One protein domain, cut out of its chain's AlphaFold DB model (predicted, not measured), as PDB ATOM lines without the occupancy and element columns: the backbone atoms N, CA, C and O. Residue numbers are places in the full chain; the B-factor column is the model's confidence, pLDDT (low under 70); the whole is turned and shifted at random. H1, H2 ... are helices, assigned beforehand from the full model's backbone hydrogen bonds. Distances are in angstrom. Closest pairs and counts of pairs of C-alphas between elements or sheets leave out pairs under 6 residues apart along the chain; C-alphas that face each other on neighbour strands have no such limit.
ATOM      1  N   PHE A 225       1.941   8.208   0.059       87.88
ATOM      2  CA  PHE A 225       0.519   7.856   0.034       87.88
ATOM      3  C   PHE A 225      -0.377   9.080  -0.216       87.88
ATOM      4  O   PHE A 225      -1.234   9.068  -1.109       87.88
ATOM      5  N   GLN A 226      -0.130  10.189   0.486       88.19
ATOM      6  CA  GLN A 226      -0.858  11.442   0.272       88.19
ATOM      7  C   GLN A 226      -0.670  11.980  -1.151       88.19
ATOM      8  O   GLN A 226      -1.633  12.433  -1.783       88.19
ATOM      9  N   GLN A 227       0.544  11.875  -1.699       92.50
ATOM     10  CA  GLN A 227       0.827  12.280  -3.073       92.50
ATOM     11  C   GLN A 227       0.051  11.427  -4.092       92.50
ATOM     12  O   GLN A 227      -0.482  11.968  -5.067       92.50
ATOM     13  N   GLN A 228      -0.060  10.112  -3.878       91.50
ATOM     14  CA  GLN A 228      -0.860   9.231  -4.735       91.50
ATOM     15  C   GLN A 228      -2.359   9.547  -4.650       91.50
ATOM     16  O   GLN A 228      -3.029   9.667  -5.680       91.50
ATOM     17  N   MET A 229      -2.883   9.788  -3.447       89.38
ATOM     18  CA  MET A 229      -4.280  10.186  -3.258       89.38
ATOM     19  C   MET A 229      -4.596  11.535  -3.918       89.38
ATOM     20  O   MET A 229      -5.648  11.693  -4.543       89.38
ATOM     21  N   ALA A 230      -3.677  12.502  -3.856       88.31
ATOM     22  CA  ALA A 230      -3.814  13.775  -4.559       88.31
ATOM     23  C   ALA A 230      -3.827  13.590  -6.091       88.31
ATOM     24  O   ALA A 230      -4.650  14.198  -6.785       88.31
ATOM     25  N   LYS A 231      -2.982  12.701  -6.635       89.81
ATOM     26  CA  LYS A 231      -2.995  12.343  -8.068       89.81
ATOM     27  C   LYS A 231      -4.332  11.726  -8.492       89.81
ATOM     28  O   LYS A 231      -4.890  12.126  -9.510       89.81
ATOM     29  N   LEU A 232      -4.900  10.823  -7.692       85.25
ATOM     30  CA  LEU A 232      -6.208  10.224  -7.983       85.25
ATOM     31  C   LEU A 232      -7.347  11.249  -7.918       85.25
ATOM     32  O   LEU A 232      -8.197  11.281  -8.808       85.25
ATOM     33  N   LYS A 233      -7.353  12.127  -6.906       83.12
ATOM     34  CA  LYS A 233      -8.354  13.201  -6.783       83.12
ATOM     35  C   LYS A 233      -8.300  14.164  -7.969       83.12
ATOM     36  O   LYS A 233      -9.341  14.509  -8.526       83.12
ATOM     37  N   THR A 234      -7.101  14.554  -8.401       83.38
ATOM     38  CA  THR A 234      -6.931  15.444  -9.562       83.38
ATOM     39  C   THR A 234      -7.309  14.767 -10.882       83.38
ATOM     40  O   THR A 234      -7.933  15.409 -11.724       83.38
ATOM     41  N   ALA A 235      -7.013  13.475 -11.063       86.12
ATOM     42  CA  ALA A 235      -7.453  12.712 -12.234       86.12
ATOM     43  C   ALA A 235      -8.987  12.589 -12.299       86.12
ATOM     44  O   ALA A 235      -9.580  12.850 -13.347       86.12
ATOM     45  N   LYS A 236      -9.640  12.284 -11.168       82.94
ATOM     46  CA  LYS A 236     -11.108  12.247 -11.069       82.94
ATOM     47  C   LYS A 236     -11.730  13.608 -11.387       82.94
ATOM     48  O   LYS A 236     -12.659  13.668 -12.186       82.94
ATOM     49  N   ALA A 237     -11.184  14.695 -10.844       80.38
ATOM     50  CA  ALA A 237     -11.663  16.046 -11.138       80.38
ATOM     51  C   ALA A 237     -11.547  16.398 -12.633       80.38
ATOM     52  O   ALA A 237     -12.496  16.928 -13.206       80.38
ATOM     53  N   LYS A 238     -10.429  16.039 -13.287       85.56
ATOM     54  CA  LYS A 238     -10.227  16.261 -14.731       85.56
ATOM     55  C   LYS A 238     -11.207  15.480 -15.606       85.56
ATOM     56  O   LYS A 238     -11.599  15.973 -16.659       85.56
ATOM     57  N   ASN A 239     -11.578  14.264 -15.208       86.88
ATOM     58  CA  ASN A 239     -12.576  13.486 -15.941       86.88
ATOM     59  C   ASN A 239     -13.970  14.093 -15.760       86.88
ATOM     60  O   ASN A 239     -14.678  14.283 -16.743       86.88
ATOM     61  N   LEU A 240     -14.321  14.507 -14.539       84.38
ATOM     62  CA  LEU A 240     -15.608  15.152 -14.270       84.38
ATOM     63  C   LEU A 240     -15.785  16.470 -15.024       84.38
ATOM     64  O   LEU A 240     -16.859  16.699 -15.561       84.38
ATOM     65  N   SER A 241     -14.743  17.297 -15.144       85.06
ATOM     66  CA  SER A 241     -14.825  18.530 -15.940       85.06
ATOM     67  C   SER A 241     -14.975  18.284 -17.446       85.06
ATOM     68  O   SER A 241     -15.377  19.188 -18.168       85.06
ATOM     69  N   LYS A 242     -14.611  17.091 -17.940       90.88
ATOM     70  CA  LYS A 242     -14.836  16.700 -19.342       90.88
ATOM     71  C   LYS A 242     -16.259  16.194 -19.572       90.88
ATOM     72  O   LYS A 242     -16.820  16.477 -20.619       90.88
ATOM     73  N   LEU A 243     -16.798  15.438 -18.614       90.31
ATOM     74  CA  LEU A 243     -18.163  14.903 -18.659       90.31
ATOM     75  C   LEU A 243     -19.219  15.997 -18.450       90.31
ATOM     76  O   LEU A 243     -20.255  15.966 -19.100       90.31
ATOM     77  N   TYR A 244     -18.929  16.974 -17.588       92.00
ATOM     78  CA  TYR A 244     -19.845  18.053 -17.207       92.00
ATOM     79  C   TYR A 244     -19.185  19.419 -17.458       92.00
ATOM     80  O   TYR A 244     -18.641  20.021 -16.522       92.00
ATOM     81  N   PRO A 245     -19.111  19.870 -18.724       94.12
ATOM     82  CA  PRO A 245     -18.450  21.122 -19.078       94.12
ATOM     83  C   PRO A 245     -19.256  22.354 -18.640       94.12
ATOM     84  O   PRO A 245     -20.474  22.411 -18.755       94.12
ATOM     85  N   GLU A 246     -18.562  23.404 -18.200       92.50
ATOM     86  CA  GLU A 246     -19.202  24.691 -17.911       92.50
ATOM     87  C   GLU A 246     -19.609  25.391 -19.217       92.50
ATOM     88  O   GLU A 246     -18.758  25.736 -20.046       92.50
ATOM     89  N   LEU A 247     -20.913  25.624 -19.397       91.31
ATOM     90  CA  LEU A 247     -21.436  26.375 -20.533       91.31
ATOM     91  C   LEU A 247     -21.123  27.859 -20.327       91.31
ATOM     92  O   LEU A 247     -21.546  28.465 -19.348       91.31
ATOM     93  N   LYS A 248     -20.372  28.455 -21.256       91.50
ATOM     94  CA  LYS A 248     -19.988  29.867 -21.162       91.50
ATOM     95  C   LYS A 248     -21.029  30.799 -21.775       91.50
ATOM     96  O   LYS A 248     -21.664  30.478 -22.783       91.50
ATOM     97  N   GLY A 249     -21.176  31.989 -21.197       88.31
ATOM     98  CA  GLY A 249     -21.900  33.109 -21.792       88.31
ATOM     99  C   GLY A 249     -22.585  34.048 -20.802       88.31
ATOM    100  O   GLY A 249     -22.256  34.123 -19.625       88.31
ATOM    101  N   ALA A 250     -23.554  34.829 -21.283       86.00
ATOM    102  CA  ALA A 250     -24.108  35.943 -20.504       86.00
ATOM    103  C   ALA A 250     -24.946  35.512 -19.276       86.00
ATOM    104  O   ALA A 250     -25.280  36.357 -18.443       86.00
ATOM    105  N   HIS A 251     -25.255  34.219 -19.157       83.50
ATOM    106  CA  HIS A 251     -25.933  33.612 -18.014       83.50
ATOM    107  C   HIS A 251     -24.992  33.338 -16.825       83.50
ATOM    108  O   HIS A 251     -25.490  33.200 -15.712       83.50
ATOM    109  N   GLU A 252     -23.664  33.332 -17.013       88.19
ATOM    110  CA  GLU A 252     -22.658  32.985 -15.983       88.19
ATOM    111  C   GLU A 252     -22.793  33.791 -14.679       88.19
ATOM    112  O   GLU A 252     -22.476  33.306 -13.595       88.19
ATOM    113  N   LYS A 253     -23.282  35.036 -14.760       86.06
ATOM    114  CA  LYS A 253     -23.484  35.887 -13.575       86.06
ATOM    115  C   LYS A 253     -24.668  35.451 -12.711       86.06
ATOM    116  O   LYS A 253     -24.682  35.757 -11.523       86.06
ATOM    117  N   ALA A 254     -25.666  34.810 -13.313       84.12
ATOM    118  CA  ALA A 254     -26.924  34.450 -12.664       84.12
ATOM    119  C   ALA A 254     -27.024  32.945 -12.381       84.12
ATOM    120  O   ALA A 254     -27.611  32.551 -11.379       84.12
ATOM    121  N   VAL A 255     -26.434  32.113 -13.239       86.62
ATOM    122  CA  VAL A 255     -26.542  30.654 -13.180       86.62
ATOM    123  C   VAL A 255     -25.175  30.080 -12.854       86.62
ATOM    124  O   VAL A 255     -24.254  30.145 -13.666       86.62
ATOM    125  N   LYS A 256     -25.043  29.527 -11.649       91.50
ATOM    126  CA  LYS A 256     -23.818  28.851 -11.219       91.50
ATOM    127  C   LYS A 256     -23.828  27.407 -11.700       91.50
ATOM    128  O   LYS A 256     -24.862  26.746 -11.666       91.50
ATOM    129  N   HIS A 257     -22.664  26.914 -12.109       93.00
ATOM    130  CA  HIS A 257     -22.511  25.511 -12.465       93.00
ATOM    131  C   HIS A 257     -22.659  24.618 -11.212       93.00
ATOM    132  O   HIS A 257     -22.122  24.977 -10.154       93.00
ATOM    133  N   PRO A 258     -23.316  23.446 -11.303       91.19
ATOM    134  CA  PRO A 258     -23.508  22.540 -10.166       91.19
ATOM    135  C   PRO A 258     -22.211  22.121  -9.448       91.19
ATOM    136  O   PRO A 258     -22.220  21.890  -8.239       91.19
ATOM    137  N   SER A 259     -21.071  22.109 -10.153       90.56
ATOM    138  CA  SER A 259     -19.743  21.827  -9.569       90.56
ATOM    139  C   SER A 259     -19.319  22.789  -8.459       90.56
ATOM    140  O   SER A 259     -18.462  22.438  -7.648       90.56
ATOM    141  N   THR A 260     -19.902  23.990  -8.409       89.25
ATOM    142  CA  THR A 260     -19.587  24.992  -7.382       89.25
ATOM    143  C   THR A 260     -20.187  24.658  -6.014       89.25
ATOM    144  O   THR A 260     -19.770  25.244  -5.013       89.25
ATOM    145  N   HIS A 261     -21.121  23.703  -5.935       84.00
ATOM    146  CA  HIS A 261     -21.691  23.254  -4.667       84.00
ATOM    147  C   HIS A 261     -20.734  22.337  -3.892       84.00
ATOM    148  O   HIS A 261     -20.141  21.394  -4.427       84.00
ATOM    149  N   SER A 262     -20.622  22.586  -2.582       80.12
ATOM    150  CA  SER A 262     -19.875  21.730  -1.661       80.12
ATOM    151  C   SER A 262     -20.512  20.340  -1.626       80.12
ATOM    152  O   SER A 262     -21.626  20.191  -1.133       80.12
ATOM    153  N   GLY A 263     -19.819  19.334  -2.161       83.06
ATOM    154  CA  GLY A 263     -20.324  17.959  -2.241       83.06
ATOM    155  C   GLY A 263     -20.552  17.440  -3.661       83.06
ATOM    156  O   GLY A 263     -20.840  16.261  -3.821       83.06
ATOM    157  N   TRP A 264     -20.336  18.243  -4.709       85.94
ATOM    158  CA  TRP A 264     -20.449  17.764  -6.097       85.94
ATOM    159  C   TRP A 264     -19.621  16.497  -6.371       85.94
ATOM    160  O   TRP A 264     -20.071  15.569  -7.035       85.94
ATOM    161  N   ALA A 265     -18.409  16.425  -5.816       85.50
ATOM    162  CA  ALA A 265     -17.519  15.280  -5.995       85.50
ATOM    163  C   ALA A 265     -17.977  14.003  -5.262       85.50
ATOM    164  O   ALA A 265     -17.485  12.927  -5.595       85.50
ATOM    165  N   THR A 266     -18.870  14.118  -4.272       85.81
ATOM    166  CA  THR A 266     -19.363  12.994  -3.459       85.81
ATOM    167  C   THR A 266     -20.716  12.454  -3.929       85.81
ATOM    168  O   THR A 266     -21.158  11.436  -3.411       85.81
ATOM    169  N   LEU A 267     -21.377  13.111  -4.885       85.44
ATOM    170  CA  LEU A 267     -22.649  12.652  -5.453       85.44
ATOM    171  C   LEU A 267     -22.449  11.451  -6.392       85.44
ATOM    172  O   LEU A 267     -21.402  11.321  -7.036       85.44
ATOM    173  N   SER A 268     -23.477  10.603  -6.504       89.69
ATOM    174  CA  SER A 268     -23.507   9.516  -7.489       89.69
ATOM    175  C   SER A 268     -23.479  10.070  -8.921       89.69
ATOM    176  O   SER A 268     -23.700  11.260  -9.167       89.69
ATOM    177  N   GLU A 269     -23.106   9.236  -9.890       88.94
ATOM    178  CA  GLU A 269     -23.058   9.644 -11.301       88.94
ATOM    179  C   GLU A 269     -24.439  10.035 -11.837       88.94
ATOM    180  O   GLU A 269     -24.569  11.108 -12.416       88.94
ATOM    181  N   GLU A 270     -25.471   9.257 -11.515       87.50
ATOM    182  CA  GLU A 270     -26.858   9.509 -11.923       87.50
ATOM    183  C   GLU A 270     -27.384  10.858 -11.414       87.50
ATOM    184  O   GLU A 270     -27.959  11.643 -12.164       87.50
ATOM    185  N   VAL A 271     -27.118  11.178 -10.144       85.81
ATOM    186  CA  VAL A 271     -27.544  12.451  -9.545       85.81
ATOM    187  C   VAL A 271     -26.807  13.630 -10.178       85.81
ATOM    188  O   VAL A 271     -27.406  14.679 -10.421       85.81
ATOM    189  N   ARG A 272     -25.511  13.475 -10.479       91.12
ATOM    190  CA  ARG A 272     -24.741  14.515 -11.181       91.12
ATOM    191  C   ARG A 272     -25.273  14.742 -12.586       91.12
ATOM    192  O   ARG A 272     -25.429  15.898 -12.971       91.12
ATOM    193  N   GLN A 273     -25.593  13.671 -13.306       91.00
ATOM    194  CA  GLN A 273     -26.189  13.759 -14.629       91.00
ATOM    195  C   GLN A 273     -27.540  14.483 -14.585       91.00
ATOM    196  O   GLN A 273     -27.709  15.471 -15.293       91.00
ATOM    197  N   ALA A 274     -28.447  14.098 -13.685       87.38
ATOM    198  CA  ALA A 274     -29.751  14.748 -13.550       87.38
ATOM    199  C   ALA A 274     -29.646  16.245 -13.186       87.38
ATOM    200  O   ALA A 274     -30.382  17.081 -13.712       87.38
ATOM    201  N   LEU A 275     -28.717  16.614 -12.293       88.62
ATOM    202  CA  LEU A 275     -28.464  18.019 -11.945       88.62
ATOM    203  C   LEU A 275     -27.879  18.809 -13.116       88.62
ATOM    204  O   LEU A 275     -28.229  19.975 -13.313       88.62
ATOM    205  N   TYR A 276     -26.991  18.184 -13.883       94.06
ATOM    206  CA  TYR A 276     -26.388  18.806 -15.047       94.06
ATOM    207  C   TYR A 276     -27.402  18.979 -16.190       94.06
ATOM    208  O   TYR A 276     -27.476  20.063 -16.755       94.06
ATOM    209  N   GLU A 277     -28.276  18.002 -16.447       91.38
ATOM    210  CA  GLU A 277     -29.382  18.119 -17.414       91.38
ATOM    211  C   GLU A 277     -30.331  19.280 -17.064       91.38
ATOM    212  O   GLU A 277     -30.716  20.066 -17.935       91.38
ATOM    213  N   LYS A 278     -30.656  19.461 -15.774       88.81
ATOM    214  CA  LYS A 278     -31.424  20.630 -15.305       88.81
ATOM    215  C   LYS A 278     -30.684  21.944 -15.565       88.81
ATOM    216  O   LYS A 278     -31.303  22.920 -15.993       88.81
ATOM    217  N   TYR A 279     -29.373  21.977 -15.321       92.75
ATOM    218  CA  TYR A 279     -28.532  23.136 -15.622       92.75
ATOM    219  C   TYR A 279     -28.526  23.453 -17.126       92.75
ATOM    220  O   TYR A 279     -28.767  24.602 -17.498       92.75
ATOM    221  N   GLU A 280     -28.348  22.457 -17.997       91.69
ATOM    222  CA  GLU A 280     -28.388  22.645 -19.453       91.69
ATOM    223  C   GLU A 280     -29.748  23.169 -19.926       91.69
ATOM    224  O   GLU A 280     -29.805  24.129 -20.699       91.69
ATOM    225  N   ALA A 281     -30.849  22.607 -19.416       87.25
ATOM    226  CA  ALA A 281     -32.198  23.071 -19.726       87.25
ATOM    227  C   ALA A 281     -32.412  24.533 -19.298       87.25
ATOM    228  O   ALA A 281     -32.962  25.336 -20.061       87.25
ATOM    229  N   TYR A 282     -31.932  24.905 -18.107       86.19
ATOM    230  CA  TYR A 282     -32.023  26.273 -17.604       86.19
ATOM    231  C   TYR A 282     -31.221  27.245 -18.473       86.19
ATOM    232  O   TYR A 282     -31.740  28.283 -18.888       86.19
ATOM    233  N   VAL A 283     -29.974  26.902 -18.810       88.62
ATOM    234  CA  VAL A 283     -29.117  27.723 -19.677       88.62
ATOM    235  C   VAL A 283     -29.718  27.859 -21.078       88.62
ATOM    236  O   VAL A 283     -29.797  28.971 -21.607       88.62
ATOM    237  N   ALA A 284     -30.209  26.769 -21.671       85.81
ATOM    238  CA  ALA A 284     -30.856  26.786 -22.983       85.81
ATOM    239  C   ALA A 284     -32.101  27.689 -22.998       85.81
ATOM    240  O   ALA A 284     -32.321  28.443 -23.952       85.81
ATOM    241  N   ASN A 285     -32.898  27.661 -21.929       83.06
ATOM    242  CA  ASN A 285     -34.074  28.515 -21.787       83.06
ATOM    243  C   ASN A 285     -33.713  29.971 -21.475       83.06
ATOM    244  O   ASN A 285     -34.392  30.877 -21.960       83.06
ATOM    245  N   TRP A 286     -32.608  30.226 -20.772       80.38
ATOM    246  CA  TRP A 286     -32.102  31.579 -20.526       80.38
ATOM    247  C   TRP A 286     -31.816  32.326 -21.835       80.38
ATOM    248  O   TRP A 286     -32.169  33.499 -21.986       80.38
ATOM    249  N   TYR A 287     -31.248  31.632 -22.827       68.94
ATOM    250  CA  TYR A 287     -31.027  32.200 -24.159       68.94
ATOM    251  C   TYR A 287     -32.330  32.455 -24.932       68.94
ATOM    252  O   TYR A 287     -32.416  33.442 -25.664       68.94
ATOM    253  N   LYS A 288     -33.366  31.627 -24.734       69.88
ATOM    254  CA  LYS A 288     -34.701  31.829 -25.330       69.88
ATOM    255  C   LYS A 288     -35.464  32.991 -24.665       69.88
ATOM    256  O   LYS A 288     -36.193  33.720 -25.337       69.88
ATOM    257  N   GLY A 289     -35.247  33.210 -23.367       59.41
ATOM    258  CA  GLY A 289     -35.962  34.180 -22.530       59.41
ATOM    259  C   GLY A 289     -35.593  35.654 -22.733       59.41
ATOM    260  O   GLY A 289     -36.344  36.536 -22.327       59.41
ATOM    261  N   LYS A 290     -34.504  35.998 -23.437       53.41
ATOM    262  CA  LYS A 290     -34.218  37.420 -23.746       53.41
ATOM    263  C   LYS A 290     -35.185  38.066 -24.757       53.41
ATOM    264  O   LYS A 290     -35.081  39.268 -24.993       53.41
ATOM    265  N   LYS A 291     -36.146  37.315 -25.314       52.78
ATOM    266  CA  LYS A 291     -37.314  37.847 -26.052       52.78
ATOM    267  C   LYS A 291     -38.678  37.388 -25.515       52.78
ATOM    268  O   LYS A 291     -39.699  37.826 -26.036       52.78
ATOM    269  N   GLY A 292     -38.731  36.544 -24.488       44.38
ATOM    270  CA  GLY A 292     -39.975  35.986 -23.956       44.38
ATOM    271  C   GLY A 292     -39.914  35.977 -22.440       44.38
ATOM    272  O   GLY A 292     -38.928  35.509 -21.894       44.38
ATOM    273  N   LYS A 293     -40.937  36.558 -21.807       48.03
ATOM    274  CA  LYS A 293     -41.097  36.824 -20.368       48.03
ATOM    275  C   LYS A 293     -40.280  35.885 -19.454       48.03
ATOM    276  O   LYS A 293     -40.328  34.674 -19.677       48.03
ATOM    277  N   PRO A 294     -39.594  36.415 -18.416       48.22
ATOM    278  CA  PRO A 294     -39.013  35.566 -17.378       48.22
ATOM    279  C   PRO A 294     -40.098  34.600 -16.910       48.22
ATOM    280  O   PRO A 294     -41.253  35.013 -16.774       48.22
ATOM    281  N   TYR A 295     -39.745  33.323 -16.747       46.81
ATOM    282  CA  TYR A 295     -40.621  32.372 -16.072       46.81
ATOM    283  C   TYR A 295     -41.118  33.078 -14.809       46.81
ATOM    284  O   TYR A 295     -40.302  33.580 -14.036       46.81
ATOM    285  N   ALA A 296     -42.435  33.240 -14.689       44.81
ATOM    286  CA  ALA A 296     -43.022  33.708 -13.451       44.81
ATOM    287  C   ALA A 296     -42.629  32.667 -12.410       44.81
ATOM    288  O   ALA A 296     -43.076  31.536 -12.535       44.81
ATOM    289  N   ASP A 297     -41.701  33.041 -11.535       45.88
ATOM    290  CA  ASP A 297     -41.272  32.385 -10.305       45.88
ATOM    291  C   ASP A 297     -41.778  30.945 -10.066       45.88
ATOM    292  O   ASP A 297     -42.342  30.662  -9.019       45.88
ATOM    293  N   ASP A 298     -41.442  30.001 -10.949       45.59
ATOM    294  CA  ASP A 298     -41.032  28.664 -10.505       45.59
ATOM    295  C   ASP A 298     -39.563  28.803 -10.100       45.59
ATOM    296  O   ASP A 298     -38.634  28.241 -10.685       45.59
ATOM    297  N   VAL A 299     -39.333  29.669  -9.110       48.03
ATOM    298  CA  VAL A 299     -38.182  29.516  -8.243       48.03
ATOM    299  C   VAL A 299     -38.418  28.147  -7.644       48.03
ATOM    300  O   VAL A 299     -39.304  28.015  -6.808       48.03
ATOM    301  N   THR A 300     -37.691  27.135  -8.118       51.50
ATOM    302  CA  THR A 300     -37.519  25.883  -7.383       51.50
ATOM    303  C   THR A 300     -37.116  26.328  -5.991       51.50
ATOM    304  O   THR A 300     -35.995  26.818  -5.807       51.50
ATOM    305  N   THR A 301     -38.077  26.369  -5.072       53.56
ATOM    306  CA  THR A 301     -37.876  27.023  -3.787       53.56
ATOM    307  C   THR A 301     -36.758  26.277  -3.076       53.56
ATOM    308  O   THR A 301     -36.455  25.121  -3.398       53.56
ATOM    309  N   ASP A 302     -36.122  26.912  -2.092       52.66
ATOM    310  CA  ASP A 302     -35.174  26.191  -1.237       52.66
ATOM    311  C   ASP A 302     -35.817  24.904  -0.663       52.66
ATOM    312  O   ASP A 302     -35.099  23.952  -0.368       52.66
ATOM    313  N   GLU A 303     -37.156  24.828  -0.579       58.16
ATOM    314  CA  GLU A 303     -37.906  23.608  -0.259       58.16
ATOM    315  C   GLU A 303     -37.877  22.528  -1.352       58.16
ATOM    316  O   GLU A 303     -37.603  21.378  -1.022       58.16
ATOM    317  N   GLU A 304     -38.096  22.843  -2.631       60.06
ATOM    318  CA  GLU A 304     -38.011  21.838  -3.706       60.06
ATOM    319  C   GLU A 304     -36.570  21.342  -3.900       60.06
ATOM    320  O   GLU A 304     -36.323  20.153  -4.115       60.06
ATOM    321  N   TRP A 305     -35.584  22.231  -3.738       65.38
ATOM    322  CA  TRP A 305     -34.180  21.824  -3.673       65.38
ATOM    323  C   TRP A 305     -33.890  20.966  -2.440       65.38
ATOM    324  O   TRP A 305     -33.149  19.987  -2.544       65.38
ATOM    325  N   ALA A 306     -34.489  21.275  -1.288       64.94
ATOM    326  CA  ALA A 306     -34.370  20.450  -0.091       64.94
ATOM    327  C   ALA A 306     -35.058  19.086  -0.243       64.94
ATOM    328  O   ALA A 306     -34.548  18.110   0.305       64.94
ATOM    329  N   GLU A 307     -36.153  18.971  -0.997       70.31
ATOM    330  CA  GLU A 307     -36.793  17.689  -1.326       70.31
ATOM    331  C   GLU A 307     -35.942  16.852  -2.280       70.31
ATOM    332  O   GLU A 307     -35.777  15.651  -2.058       70.31
ATOM    333  N   VAL A 308     -35.320  17.468  -3.287       66.00
ATOM    334  CA  VAL A 308     -34.358  16.774  -4.157       66.00
ATOM    335  C   VAL A 308     -33.150  16.303  -3.340       66.00
ATOM    336  O   VAL A 308     -32.750  15.148  -3.432       66.00
ATOM    337  N   VAL A 309     -32.603  17.142  -2.458       68.69
ATOM    338  CA  VAL A 309     -31.496  16.743  -1.569       68.69
ATOM    339  C   VAL A 309     -31.930  15.669  -0.560       68.69
ATOM    340  O   VAL A 309     -31.160  14.752  -0.279       68.69
ATOM    341  N   SER A 310     -33.163  15.727  -0.048       70.75
ATOM    342  CA  SER A 310     -33.704  14.734   0.895       70.75
ATOM    343  C   SER A 310     -34.000  13.391   0.228       70.75
ATOM    344  O   SER A 310     -33.749  12.351   0.830       70.75
ATOM    345  N   SER A 311     -34.482  13.390  -1.015       68.81
ATOM    346  CA  SER A 311     -34.685  12.165  -1.803       68.81
ATOM    347  C   SER A 311     -33.355  11.520  -2.199       68.81
ATOM    348  O   SER A 311     -33.222  10.303  -2.096       68.81
ATOM    349  N   ILE A 312     -32.329  12.317  -2.518       63.03
ATOM    350  CA  ILE A 312     -30.954  11.825  -2.717       63.03
ATOM    351  C   ILE A 312     -30.395  11.203  -1.424       63.03
ATOM    352  O   ILE A 312     -29.788  10.134  -1.466       63.03
ATOM    353  N   ALA A 313     -30.619  11.834  -0.266       68.88
ATOM    354  CA  ALA A 313     -30.188  11.298   1.028       68.88
ATOM    355  C   ALA A 313     -30.932  10.004   1.417       68.88
ATOM    356  O   ALA A 313     -30.346   9.129   2.053       68.88
ATOM    357  N   ALA A 314     -32.201   9.862   1.022       68.12
ATOM    358  CA  ALA A 314     -32.977   8.641   1.231       68.12
ATOM    359  C   ALA A 314     -32.444   7.470   0.386       68.12
ATOM    360  O   ALA A 314     -32.277   6.375   0.916       68.12
ATOM    361  N   PHE A 315     -32.083   7.719  -0.877       58.50
ATOM    362  CA  PHE A 315     -31.512   6.702  -1.772       58.50
ATOM    363  C   PHE A 315     -30.169   6.151  -1.258       58.50
ATOM    364  O   PHE A 315     -29.931   4.946  -1.280       58.50
ATOM    365  N   GLN A 316     -29.315   7.015  -0.697       58.91
ATOM    366  CA  GLN A 316     -28.047   6.599  -0.074       58.91
ATOM    367  C   GLN A 316     -28.244   5.709   1.164       58.91
ATOM    368  O   GLN A 316     -27.383   4.891   1.488       58.91
ATOM    369  N   HIS A 317     -29.368   5.856   1.867       58.72
ATOM    370  CA  HIS A 317     -29.694   5.031   3.028       58.72
ATOM    371  C   HIS A 317     -30.191   3.630   2.638       58.72
ATOM    372  O   HIS A 317     -30.006   2.686   3.408       58.72
ATOM    373  N   GLU A 318     -30.789   3.491   1.456       59.44
ATOM    374  CA  GLU A 318     -31.332   2.232   0.940       59.44
ATOM    375  C   GLU A 318     -30.228   1.322   0.370       59.44
ATOM    376  O   GLU A 318     -30.201   0.130   0.674       59.44
ATOM    377  N   GLU A 319     -29.222   1.880  -0.319       55.06
ATOM    378  CA  GLU A 319     -28.047   1.114  -0.785       55.06
ATOM    379  C   GLU A 319     -27.219   0.523   0.369       55.06
ATOM    380  O   GLU A 319     -26.724  -0.604   0.283       55.06
ATOM    381  N   HIS A 320     -27.117   1.236   1.496       55.56
ATOM    382  CA  HIS A 320     -26.453   0.720   2.698       55.56
ATOM    383  C   HIS A 320     -27.250  -0.392   3.403       55.56
ATOM    384  O   HIS A 320     -26.663  -1.160   4.164       55.56
ATOM    385  N   SER A 321     -28.559  -0.506   3.149       58.94
ATOM    386  CA  SER A 321     -29.408  -1.568   3.701       58.94
ATOM    387  C   SER A 321     -29.357  -2.869   2.893       58.94
ATOM    388  O   SER A 321     -29.788  -3.895   3.407       58.94
ATOM    389  N   LEU A 322     -28.852  -2.839   1.656       50.19
ATOM    390  CA  LEU A 322     -28.735  -4.009   0.771       50.19
ATOM    391  C   LEU A 322     -27.362  -4.704   0.855       50.19
ATOM    392  O   LEU A 322     -27.174  -5.759   0.257       50.19
ATOM    393  N   CYS A 323     -26.410  -4.124   1.593       48.03
ATOM    394  CA  CYS A 323     -25.059  -4.668   1.784       48.03
ATOM    395  C   CYS A 323     -24.823  -5.318   3.168       48.03
ATOM    396  O   CYS A 323     -23.679  -5.651   3.476       48.03
TER     397      CYS A 323
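What this domain is: This is residues 225 to 323 of the 324 residues of an uncharacterized protein of Agrobacterium larrymoorei (UniProt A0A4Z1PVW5). Look first at the longest helix, H2, in the middle of a loose, flat stack of three helices, with H1 on one side and H3 on the other; H3 folds back past H2, and the link of residues 244 to 268 folds back along H2. The contacts between the helices are few, and residues 225 to 232 of H1, 288 to 293, 296 to 307 and 317 to 323 stick out. The printed part has 99 residues with three named helices, in the order H1, H2, H3, and no named strand; the class is all helix. It is loose, with a radius of gyration of the C-alphas of 16.7 A and spans of 54 by 32 by 17 A.

How they stand to each other: Start at H2, residues 269 to 289. H3, residues 302 to 319, is close but not clearly touching: the closest C-alphas, those of Val 271 and Ile 312, are 7.7 A apart. H2 and H3 run opposite ways at a shallow tilt of 22 degrees. H1, residues 225 to 243, is near H2, with 5 pairs of C-alphas within 10 A and no pair within 8 A. H1 and H3 are apart. In H1, H2 and H3 every O i to N i+4 pair is within hydrogen-bond range.

Where its parts are: Find C-alpha 269 at (-23.058, 9.644, -11.301); from there H2 runs 29.9 A to C-alpha 289. Go to C-alpha 225 at (0.519, 7.856, 0.034), where H1 begins its 27.4 A. H3 covers 26.1 A and ends at C-alpha 319, (-28.047, 1.114, -0.785).

The domain as a whole: The two C-alphas farthest apart, those of Phe 225 and Lys 291, are 54.9 A apart. The printed part has no cut. Both links are long, 25 residues from H1 to H2 and 12 from H2 to H3. The mean pLDDT of the printed part is 76.5; residues 287 to 306, 308 to 309 and 311 to 323 are under 70.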